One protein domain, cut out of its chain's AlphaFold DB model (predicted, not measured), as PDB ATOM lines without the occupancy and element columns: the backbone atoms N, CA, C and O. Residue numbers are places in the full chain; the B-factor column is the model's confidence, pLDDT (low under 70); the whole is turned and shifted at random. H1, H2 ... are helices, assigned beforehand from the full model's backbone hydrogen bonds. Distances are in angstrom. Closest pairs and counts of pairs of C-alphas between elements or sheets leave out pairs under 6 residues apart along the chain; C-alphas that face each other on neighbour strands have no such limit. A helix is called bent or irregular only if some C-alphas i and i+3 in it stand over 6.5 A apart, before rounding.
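AT A GLANCE: This is residues 4 to 75 of the 76 residues of an uncharacterized protein of Paenibacillus sp. Soil787 (UniProt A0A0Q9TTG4). Two long helices, H1 and H2, run side by side in opposite ways, loosely set with their centres 12.3 A apart and joined at one end by a tight turn; from the far end of H2 a short link leads to a third helix, H3, which sticks out as a free arm and packs on neither of them. The printed part has 72 residues with three named helices, in the order H1, H2, H3, and no named strand, and its class is all helix. It is only just extended, close to loose, with a radius of gyration of the C-alphas of 17.2 A. The outline is elongated, with spans of 51 by 28 by 19 A.

HOW THE PARTS SIT: Begin with the longest helix, H2, residues 29 to 50, and look from it to H1, residues 4 to 24. The two are close but not clearly touching, with 2 pairs of C-alphas within 8 A. Their closest C-alphas are those of Leu 24 and Lys 32, 6.2 A apart. Their lines stand at a shallow tilt of 6 degrees, and they run opposite ways. Now look to H3, residues 58 to 74: it is apart from H2 and also from H1. In H2 every O i to N i+4 pair is within hydrogen-bond range, while 15 of 17 are in H1 and 10 of 13 in H3.

IN THESE COORDINATES: Find C-alpha 29 at (111.055, -50.758, -6.126); from there H2 runs 31.2 A to C-alpha 50 at (80.846, -58.437, -6.144). H1 begins at C-alpha 4, at (80.625, -65.697, 3.983), and reaches Leu 24 after 29.5 A. H3 runs 22.5 A from Pro 58 to C-alpha 74 at (88.883, -88.672, -22.848). H3 has a kink of 29 degrees near residue 68. It is neither bent nor irregular, but only just: C-alphas 64 and 67 are 6.3 A apart.

THE WHOLE: The two C-alphas farthest apart are those of His 26 and Gly 75, at 51.7 A. Residues 58 to 75, of which 58 to 74 belong to H3, stand free, and so do residues 25 to 31, of which 29 to 31 belong to H2. Without these stretches the body has 47 residues and spans 35 by 25 by 12 A. The printed part has no cut. The link from H1 to H2 has 4 residues and is tight; the link from H2 to H3 has 7 and is short. The mean pLDDT of the printed part is 77.2; look for values under 70 at residues 52 to 67 and at residue 75.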
ATOM      1  N   ILE A   4      79.575 -65.132   3.127       81.38
ATOM      2  CA  ILE A   4      80.625 -65.697   3.983       81.38
ATOM      3  C   ILE A   4      81.940 -65.899   3.210       81.38
ATOM      4  O   ILE A   4      83.006 -65.547   3.703       81.38
ATOM      5  N   PHE A   5      81.881 -66.391   1.968       78.19
ATOM      6  CA  PHE A   5      83.078 -66.590   1.142       78.19
ATOM      7  C   PHE A   5      83.740 -65.267   0.747       78.19
ATOM      8  O   PHE A   5      84.962 -65.193   0.675       78.19
ATOM      9  N   ILE A   6      82.943 -64.221   0.511       80.81
ATOM     10  CA  ILE A   6      83.437 -62.875   0.182       80.81
ATOM     11  C   ILE A   6      84.228 -62.310   1.369       80.81
ATOM     12  O   ILE A   6      85.334 -61.806   1.183       80.81
ATOM     13  N   LEU A   7      83.693 -62.447   2.585       82.19
ATOM     14  CA  LEU A   7      84.355 -61.993   3.810       82.19
ATOM     15  C   LEU A   7      85.648 -62.765   4.093       82.19
ATOM     16  O   LEU A   7      86.671 -62.149   4.381       82.19
ATOM     17  N   ILE A   8      85.626 -64.095   3.959       86.75
ATOM     18  CA  ILE A   8      86.818 -64.935   4.149       86.75
ATOM     19  C   ILE A   8      87.903 -64.568   3.134       86.75
ATOM     20  O   ILE A   8      89.061 -64.396   3.507       86.75
ATOM     21  N   PHE A   9      87.538 -64.399   1.860       84.50
ATOM     22  CA  PHE A   9      88.487 -64.011   0.819       84.50
ATOM     23  C   PHE A   9      89.125 -62.649   1.111       84.50
ATOM     24  O   PHE A   9      90.344 -62.510   1.035       84.50
ATOM     25  N   LEU A  10      88.318 -61.659   1.499       85.81
ATOM     26  CA  LEU A  10      88.806 -60.329   1.856       85.81
ATOM     27  C   LEU A  10      89.766 -60.386   3.053       85.81
ATOM     28  O   LEU A  10      90.816 -59.744   3.032       85.81
ATOM     29  N   PHE A  11      89.447 -61.197   4.064       88.19
ATOM     30  CA  PHE A  11      90.300 -61.388   5.234       88.19
ATOM     31  C   PHE A  11      91.654 -62.009   4.870       88.19
ATOM     32  O   PHE A  11      92.697 -61.494   5.272       88.19
ATOM     33  N   ILE A  12      91.654 -63.065   4.050       88.94
ATOM     34  CA  ILE A  12      92.881 -63.711   3.558       88.94
ATOM     35  C   ILE A  12      93.712 -62.734   2.720       88.94
ATOM     36  O   ILE A  12      94.928 -62.663   2.884       88.94
ATOM     37  N   MET A  13      93.072 -61.940   1.861       86.56
ATOM     38  CA  MET A  13      93.756 -60.960   1.020       86.56
ATOM     39  C   MET A  13      94.443 -59.868   1.856       86.56
ATOM     40  O   MET A  13      95.593 -59.518   1.591       86.56
ATOM     41  N   ILE A  14      93.777 -59.366   2.904       87.62
ATOM     42  CA  ILE A  14      94.368 -58.408   3.853       87.62
ATOM     43  C   ILE A  14      95.525 -59.055   4.623       87.62
ATOM     44  O   ILE A  14      96.587 -58.444   4.755       87.62
ATOM     45  N   ALA A  15      95.347 -60.288   5.106       88.38
ATOM     46  CA  ALA A  15      96.387 -61.022   5.819       88.38
ATOM     47  C   ALA A  15      97.637 -61.231   4.948       88.38
ATOM     48  O   ALA A  15      98.745 -60.953   5.411       88.38
ATOM     49  N   SER A  16      97.464 -61.621   3.678       86.25
ATOM     50  CA  SER A  16      98.565 -61.729   2.712       86.25
ATOM     51  C   SER A  16      99.272 -60.388   2.570       86.25
ATOM     52  O   SER A  16     100.466 -60.298   2.816       86.25
ATOM     53  N   LEU A  17      98.534 -59.301   2.330       85.38
ATOM     54  CA  LEU A  17      99.116 -57.969   2.145       85.38
ATOM     55  C   LEU A  17      99.926 -57.489   3.364       85.38
ATOM     56  O   LEU A  17     100.950 -56.821   3.202       85.38
ATOM     57  N   LEU A  18      99.509 -57.842   4.585       86.12
ATOM     58  CA  LEU A  18     100.248 -57.544   5.817       86.12
ATOM     59  C   LEU A  18     101.539 -58.364   5.954       86.12
ATOM     60  O   LEU A  18     102.560 -57.819   6.385       86.12
ATOM     61  N   ILE A  19     101.509 -59.648   5.590       86.19
ATOM     62  CA  ILE A  19     102.685 -60.532   5.588       86.19
ATOM     63  C   ILE A  19     103.661 -60.085   4.495       86.19
ATOM     64  O   ILE A  19     104.831 -59.803   4.769       86.19
ATOM     65  N   ASP A  20     103.149 -59.912   3.280       83.38
ATOM     66  CA  ASP A  20     103.891 -59.498   2.098       83.38
ATOM     67  C   ASP A  20     104.502 -58.112   2.278       83.38
ATOM     68  O   ASP A  20     105.621 -57.892   1.836       83.38
ATOM     69  N   ARG A  21     103.874 -57.186   3.018       80.75
ATOM     70  CA  ARG A  21     104.474 -55.878   3.354       80.75
ATOM     71  C   ARG A  21     105.842 -55.994   4.031       80.75
ATOM     72  O   ARG A  21     106.726 -55.181   3.743       80.75
ATOM     73  N   LYS A  22     106.036 -56.973   4.924       81.31
ATOM     74  CA  LYS A  22     107.322 -57.184   5.619       81.31
ATOM     75  C   LYS A  22     108.397 -57.670   4.645       81.31
ATOM     76  O   LYS A  22     109.524 -57.169   4.675       81.31
ATOM     77  N   VAL A  23     108.016 -58.577   3.748       80.50
ATOM     78  CA  VAL A  23     108.882 -59.148   2.708       80.50
ATOM     79  C   VAL A  23     109.208 -58.106   1.636       80.50
ATOM     80  O   VAL A  23     110.373 -57.897   1.300       80.50
ATOM     81  N   LEU A  24     108.203 -57.362   1.167       77.88
ATOM     82  CA  LEU A  24     108.347 -56.316   0.163       77.88
ATOM     83  C   LEU A  24     109.276 -55.211   0.633       77.88
ATOM     84  O   LEU A  24     109.984 -54.667  -0.202       77.88
ATOM     85  N   LYS A  25     109.319 -54.858   1.928       78.69
ATOM     86  CA  LYS A  25     110.154 -53.749   2.426       78.69
ATOM     87  C   LYS A  25     111.621 -53.870   1.981       78.69
ATOM     88  O   LYS A  25     112.201 -52.844   1.628       78.69
ATOM     89  N   HIS A  26     112.138 -55.098   1.891       81.06
ATOM     90  CA  HIS A  26     113.518 -55.433   1.512       81.06
ATOM     91  C   HIS A  26     113.723 -55.657  -0.001       81.06
ATOM     92  O   HIS A  26     114.844 -55.890  -0.442       81.06
ATOM     93  N   GLN A  27     112.662 -55.576  -0.808       81.12
ATOM     94  CA  GLN A  27     112.695 -55.827  -2.250       81.12
ATOM     95  C   GLN A  27     112.849 -54.538  -3.073       81.12
ATOM     96  O   GLN A  27     112.496 -53.435  -2.635       81.12
ATOM     97  N   LYS A  28     113.342 -54.692  -4.310       81.62
ATOM     98  CA  LYS A  28     113.519 -53.600  -5.284       81.62
ATOM     99  C   LYS A  28     112.189 -52.891  -5.579       81.62
ATOM    100  O   LYS A  28     111.133 -53.520  -5.619       81.62
ATOM    101  N   GLY A  29     112.244 -51.584  -5.854       80.75
ATOM    102  CA  GLY A  29     111.055 -50.758  -6.126       80.75
ATOM    103  C   GLY A  29     110.171 -51.278  -7.268       80.75
ATOM    104  O   GLY A  29     108.950 -51.228  -7.156       80.75
ATOM    105  N   SER A  30     110.772 -51.868  -8.308       80.81
ATOM    106  CA  SER A  30     110.039 -52.493  -9.421       80.81
ATOM    107  C   SER A  30     109.184 -53.689  -8.973       80.81
ATOM    108  O   SER A  30     108.028 -53.810  -9.368       80.81
ATOM    109  N   VAL A  31     109.694 -54.518  -8.052       82.38
ATOM    110  CA  VAL A  31     108.946 -55.657  -7.487       82.38
ATOM    111  C   VAL A  31     107.769 -55.164  -6.645       82.38
ATOM    112  O   VAL A  31     106.669 -55.699  -6.751       82.38
ATOM    113  N   LYS A  32     107.965 -54.094  -5.861       80.81
ATOM    114  CA  LYS A  32     106.880 -53.450  -5.100       80.81
ATOM    115  C   LYS A  32     105.788 -52.902  -6.021       80.81
ATOM    116  O   LYS A  32     104.609 -53.077  -5.727       80.81
ATOM    117  N   ALA A  33     106.179 -52.262  -7.123       82.56
ATOM    118  CA  ALA A  33     105.250 -51.704  -8.100       82.56
ATOM    119  C   ALA A  33     104.452 -52.802  -8.821       82.56
ATOM    120  O   ALA A  33     103.228 -52.717  -8.878       82.56
ATOM    121  N   ALA A  34     105.116 -53.864  -9.293       86.56
ATOM    122  CA  ALA A  34     104.459 -55.004  -9.931       86.56
ATOM    123  C   ALA A  34     103.491 -55.719  -8.975       86.56
ATOM    124  O   ALA A  34     102.350 -55.990  -9.338       86.56
ATOM    125  N   TYR A  35     103.912 -55.957  -7.730       86.06
ATOM    126  CA  TYR A  35     103.057 -56.544  -6.699       86.06
ATOM    127  C   TYR A  35     101.833 -55.668  -6.405       86.06
ATOM    128  O   TYR A  35     100.710 -56.171  -6.337       86.06
ATOM    129  N   GLY A  36     102.030 -54.352  -6.278       85.31
ATOM    130  CA  GLY A  36     100.940 -53.394  -6.105       85.31
ATOM    131  C   GLY A  36      99.954 -53.426  -7.273       85.31
ATOM    132  O   GLY A  36      98.750 -53.480  -7.046       85.31
ATOM    133  N   LEU A  37     100.458 -53.476  -8.508       87.69
ATOM    134  CA  LEU A  37      99.643 -53.526  -9.721       87.69
ATOM    135  C   LEU A  37      98.828 -54.825  -9.798       87.69
ATOM    136  O   LEU A  37      97.618 -54.770 -10.002       87.69
ATOM    137  N   ILE A  38      99.446 -55.982  -9.554       87.12
ATOM    138  CA  ILE A  38      98.757 -57.284  -9.540       87.12
ATOM    139  C   ILE A  38      97.696 -57.331  -8.433       87.12
ATOM    140  O   ILE A  38      96.570 -57.778  -8.662       87.12
ATOM    141  N   THR A  39      98.028 -56.834  -7.240       86.50
ATOM    142  CA  THR A  39      97.092 -56.789  -6.108       86.50
ATOM    143  C   THR A  39      95.916 -55.862  -6.403       86.50
ATOM    144  O   THR A  39      94.768 -56.211  -6.139       86.50
ATOM    145  N   PHE A  40      96.183 -54.708  -7.016       86.56
ATOM    146  CA  PHE A  40      95.159 -53.764  -7.444       86.56
ATOM    147  C   PHE A  40      94.234 -54.377  -8.499       86.56
ATOM    148  O   PHE A  40      93.018 -54.333  -8.335       86.56
ATOM    149  N   VAL A  41      94.784 -55.019  -9.532       86.62
ATOM    150  CA  VAL A  41      93.995 -55.727 -10.556       86.62
ATOM    151  C   VAL A  41      93.126 -56.813  -9.920       86.62
ATOM    152  O   VAL A  41      91.939 -56.904 -10.225       86.62
ATOM    153  N   THR A  42      93.677 -57.591  -8.989       85.81
ATOM    154  CA  THR A  42      92.930 -58.624  -8.253       85.81
ATOM    155  C   THR A  42      91.777 -58.016  -7.450       85.81
ATOM    156  O   THR A  42      90.666 -58.547  -7.466       85.81
ATOM    157  N   PHE A  43      92.003 -56.872  -6.802       84.88
ATOM    158  CA  PHE A  43      90.978 -56.162  -6.040       84.88
ATOM    159  C   PHE A  43      89.874 -55.588  -6.933       84.88
ATOM    160  O   PHE A  43      88.692 -55.735  -6.626       84.88
ATOM    161  N   VAL A  44      90.244 -54.997  -8.071       84.44
ATOM    162  CA  VAL A  44      89.290 -54.509  -9.074       84.44
ATOM    163  C   VAL A  44      88.428 -55.663  -9.579       84.44
ATOM    164  O   VAL A  44      87.207 -55.567  -9.507       84.44
ATOM    165  N   LEU A  45      89.035 -56.785  -9.984       79.94
ATOM    166  CA  LEU A  45      88.306 -57.980 -10.425       79.94
ATOM    167  C   LEU A  45      87.356 -58.517  -9.346       79.94
ATOM    168  O   LEU A  45      86.235 -58.926  -9.655       79.94
ATOM    169  N   PHE A  46      87.778 -58.491  -8.081       81.19
ATOM    170  CA  PHE A  46      86.941 -58.881  -6.952       81.19
ATOM    171  C   PHE A  46      85.730 -57.953  -6.779       81.19
ATOM    172  O   PHE A  46      84.604 -58.440  -6.662       81.19
ATOM    173  N   ILE A  47      85.924 -56.631  -6.835       80.69
ATOM    174  CA  ILE A  47      84.831 -55.645  -6.775       80.69
ATOM    175  C   ILE A  47      83.873 -55.841  -7.946       80.69
ATOM    176  O   ILE A  47      82.658 -55.849  -7.755       80.69
ATOM    177  N   THR A  48      84.392 -56.035  -9.157       78.06
ATOM    178  CA  THR A  48      83.537 -56.217 -10.327       78.06
ATOM    179  C   THR A  48      82.710 -57.500 -10.220       78.06
ATOM    180  O   THR A  48      81.529 -57.507 -10.566       78.06
ATOM    181  N   LYS A  49      83.286 -58.566  -9.645       72.12
ATOM    182  CA  LYS A  49      82.567 -59.803  -9.317       72.12
ATOM    183  C   LYS A  49      81.500 -59.589  -8.236       72.12
ATOM    184  O   LYS A  49      80.417 -60.160  -8.350       72.12
ATOM    185  N   TYR A  50      81.788 -58.784  -7.213       72.31
ATOM    186  CA  TYR A  50      80.846 -58.437  -6.144       72.31
ATOM    187  C   TYR A  50      79.649 -57.631  -6.670       72.31
ATOM    188  O   TYR A  50      78.501 -57.954  -6.370       72.31
ATOM    189  N   LEU A  51      79.905 -56.653  -7.543       78.19
ATOM    190  CA  LEU A  51      78.888 -55.822  -8.197       78.19
ATOM    191  C   LEU A  51      78.069 -56.570  -9.264       78.19
ATOM    192  O   LEU A  51      77.248 -55.954  -9.934       78.19
ATOM    193  N   HIS A  52      78.280 -57.883  -9.436       67.50
ATOM    194  CA  HIS A  52      77.632 -58.710 -10.463       67.50
ATOM    195  C   HIS A  52      77.803 -58.171 -11.891       67.50
ATOM    196  O   HIS A  52      77.071 -58.560 -12.800       67.50
ATOM    197  N   ILE A  53      78.800 -57.313 -12.114       66.44
ATOM    198  CA  ILE A  53      79.118 -56.815 -13.444       66.44
ATOM    199  C   ILE A  53      79.663 -58.013 -14.235       66.44
ATOM    200  O   ILE A  53      80.600 -58.680 -13.777       66.44
ATOM    201  N   PRO A  54      79.084 -58.329 -15.407       59.25
ATOM    202  CA  PRO A  54      79.477 -59.478 -16.202       59.25
ATOM    203  C   PRO A  54      80.805 -59.189 -16.910       59.25
ATOM    204  O   PRO A  54      80.852 -58.985 -18.118       59.25
ATOM    205  N   ILE A  55      81.916 -59.189 -16.169       59.78
ATOM    206  CA  ILE A  55      83.219 -59.385 -16.800       59.78
ATOM    207  C   ILE A  55      83.205 -60.802 -17.380       59.78
ATOM    208  O   ILE A  55      82.890 -61.745 -16.638       59.78
ATOM    209  N   PRO A  56      83.545 -60.989 -18.670       58.50
ATOM    210  CA  PRO A  56      83.763 -62.307 -19.241       58.50
ATOM    211  C   PRO A  56      84.906 -62.973 -18.475       58.50
ATOM    212  O   PRO A  56      86.088 -62.726 -18.687       58.50
ATOM    213  N   MET A  57      84.522 -63.778 -17.494       55.12
ATOM    214  CA  MET A  57      85.444 -64.514 -16.657       55.12
ATOM    215  C   MET A  57      86.151 -65.534 -17.565       55.12
ATOM    216  O   MET A  57      85.454 -66.271 -18.266       55.12
ATOM    217  N   PRO A  58      87.492 -65.635 -17.571       59.50
ATOM    218  CA  PRO A  58      88.199 -66.610 -18.407       59.50
ATOM    219  C   PRO A  58      87.830 -68.060 -18.063       59.50
ATOM    220  O   PRO A  58      88.028 -68.958 -18.871       59.50
ATOM    221  N   SER A  59      87.196 -68.305 -16.914       58.44
ATOM    222  CA  SER A  59      86.556 -69.584 -16.614       58.44
ATOM    223  C   SER A  59      85.449 -69.958 -17.606       58.44
ATOM    224  O   SER A  59      85.313 -71.136 -17.898       58.44
ATOM    225  N   ARG A  60      84.708 -69.005 -18.200       60.47
ATOM    226  CA  ARG A  60      83.799 -69.305 -19.325       60.47
ATOM    227  C   ARG A  60      84.574 -69.798 -20.540       60.47
ATOM    228  O   ARG A  60      84.143 -70.754 -21.166       60.47
ATOM    229  N   PHE A  61      85.722 -69.196 -20.846       61.47
ATOM    230  CA  PHE A  61      86.590 -69.690 -21.914       61.47
ATOM    231  C   PHE A  61      87.097 -71.103 -21.600       61.47
ATOM    232  O   PHE A  61      87.044 -71.979 -22.456       61.47
ATOM    233  N   PHE A  62      87.489 -71.368 -20.354       60.03
ATOM    234  CA  PHE A  62      87.917 -72.695 -19.917       60.03
ATOM    235  C   PHE A  62      86.786 -73.735 -19.996       60.03
ATOM    236  O   PHE A  62      86.982 -74.813 -20.544       60.03
ATOM    237  N   ILE A  63      85.582 -73.404 -19.526       64.44
ATOM    238  CA  ILE A  63      84.416 -74.303 -19.534       64.44
ATOM    239  C   ILE A  63      83.897 -74.545 -20.954       64.44
ATOM    240  O   ILE A  63      83.510 -75.662 -21.269       64.44
ATOM    241  N   HIS A  64      83.881 -73.528 -21.817       65.62
ATOM    242  CA  HIS A  64      83.324 -73.658 -23.167       65.62
ATOM    243  C   HIS A  64      84.345 -74.077 -24.226       65.62
ATOM    244  O   HIS A  64      83.937 -74.537 -25.285       65.62
ATOM    245  N   THR A  65      85.645 -73.939 -23.964       64.00
ATOM    246  CA  THR A  65      86.690 -74.208 -24.970       64.00
ATOM    247  C   THR A  65      87.624 -75.328 -24.531       64.00
ATOM    248  O   THR A  65      87.907 -76.228 -25.313       64.00
ATOM    249  N   VAL A  66      88.072 -75.321 -23.272       66.56
ATOM    250  CA  VAL A  66      89.054 -76.301 -22.772       66.56
ATOM    251  C   VAL A  66      88.371 -77.572 -22.268       66.56
ATOM    252  O   VAL A  66      88.817 -78.668 -22.593       66.56
ATOM    253  N   SER A  67      87.264 -77.452 -21.528       66.12
ATOM    254  CA  SER A  67      86.509 -78.607 -21.022       66.12
ATOM    255  C   SER A  67      85.991 -79.518 -22.139       66.12
ATOM    256  O   SER A  67      86.197 -80.720 -22.017       66.12
ATOM    257  N   PRO A  68      85.372 -79.016 -23.228       70.69
ATOM    258  CA  PRO A  68      84.847 -79.891 -24.274       70.69
ATOM    259  C   PRO A  68      85.973 -80.550 -25.067       70.69
ATOM    260  O   PRO A  68      85.869 -81.718 -25.423       70.69
ATOM    261  N   TRP A  69      87.078 -79.831 -25.289       76.69
ATOM    262  CA  TRP A  69      88.271 -80.382 -25.932       76.69
ATOM    263  C   TRP A  69      88.887 -81.520 -25.105       76.69
ATOM    264  O   TRP A  69      89.233 -82.564 -25.652       76.69
ATOM    265  N   PHE A  70      88.957 -81.355 -23.782       71.56
ATOM    266  CA  PHE A  70      89.456 -82.387 -22.875       71.56
ATOM    267  C   PHE A  70      88.492 -83.577 -22.745       71.56
ATOM    268  O   PHE A  70      88.936 -84.722 -22.754       71.56
ATOM    269  N   SER A  71      87.178 -83.331 -22.687       71.69
ATOM    270  CA  SER A  71      86.149 -84.382 -22.718       71.69
ATOM    271  C   SER A  71      86.230 -85.212 -24.000       71.69
ATOM    272  O   SER A  71      86.239 -86.438 -23.926       71.69
ATOM    273  N   HIS A  72      86.419 -84.559 -25.152       74.44
ATOM    274  CA  HIS A  72      86.585 -85.241 -26.435       74.44
ATOM    275  C   HIS A  72      87.851 -86.111 -26.479       74.44
ATOM    276  O   HIS A  72      87.826 -87.217 -27.013       74.44
ATOM    277  N   LEU A  73      88.944 -85.654 -25.859       75.19
ATOM    278  CA  LEU A  73      90.187 -86.420 -25.704       75.19
ATOM    279  C   LEU A  73      90.042 -87.637 -24.777       75.19
ATOM    280  O   LEU A  73      90.724 -88.637 -24.982       75.19
ATOM    281  N   MET A  74      89.166 -87.564 -23.770       73.75
ATOM    282  CA  MET A  74      88.883 -88.672 -22.848       73.75
ATOM    283  C   MET A  74      87.762 -89.612 -23.322       73.75
ATOM    284  O   MET A  74      87.485 -90.600 -22.646       73.75
ATOM    285  N   GLY A  75      87.153 -89.354 -24.486       62.94
ATOM    286  CA  GLY A  75      86.179 -90.256 -25.107       62.94
ATOM    287  C   GLY A  75      84.799 -90.281 -24.439       62.94
ATOM    288  O   GLY A  75      84.133 -91.315 -24.498       62.94
TER     289      GLY A  75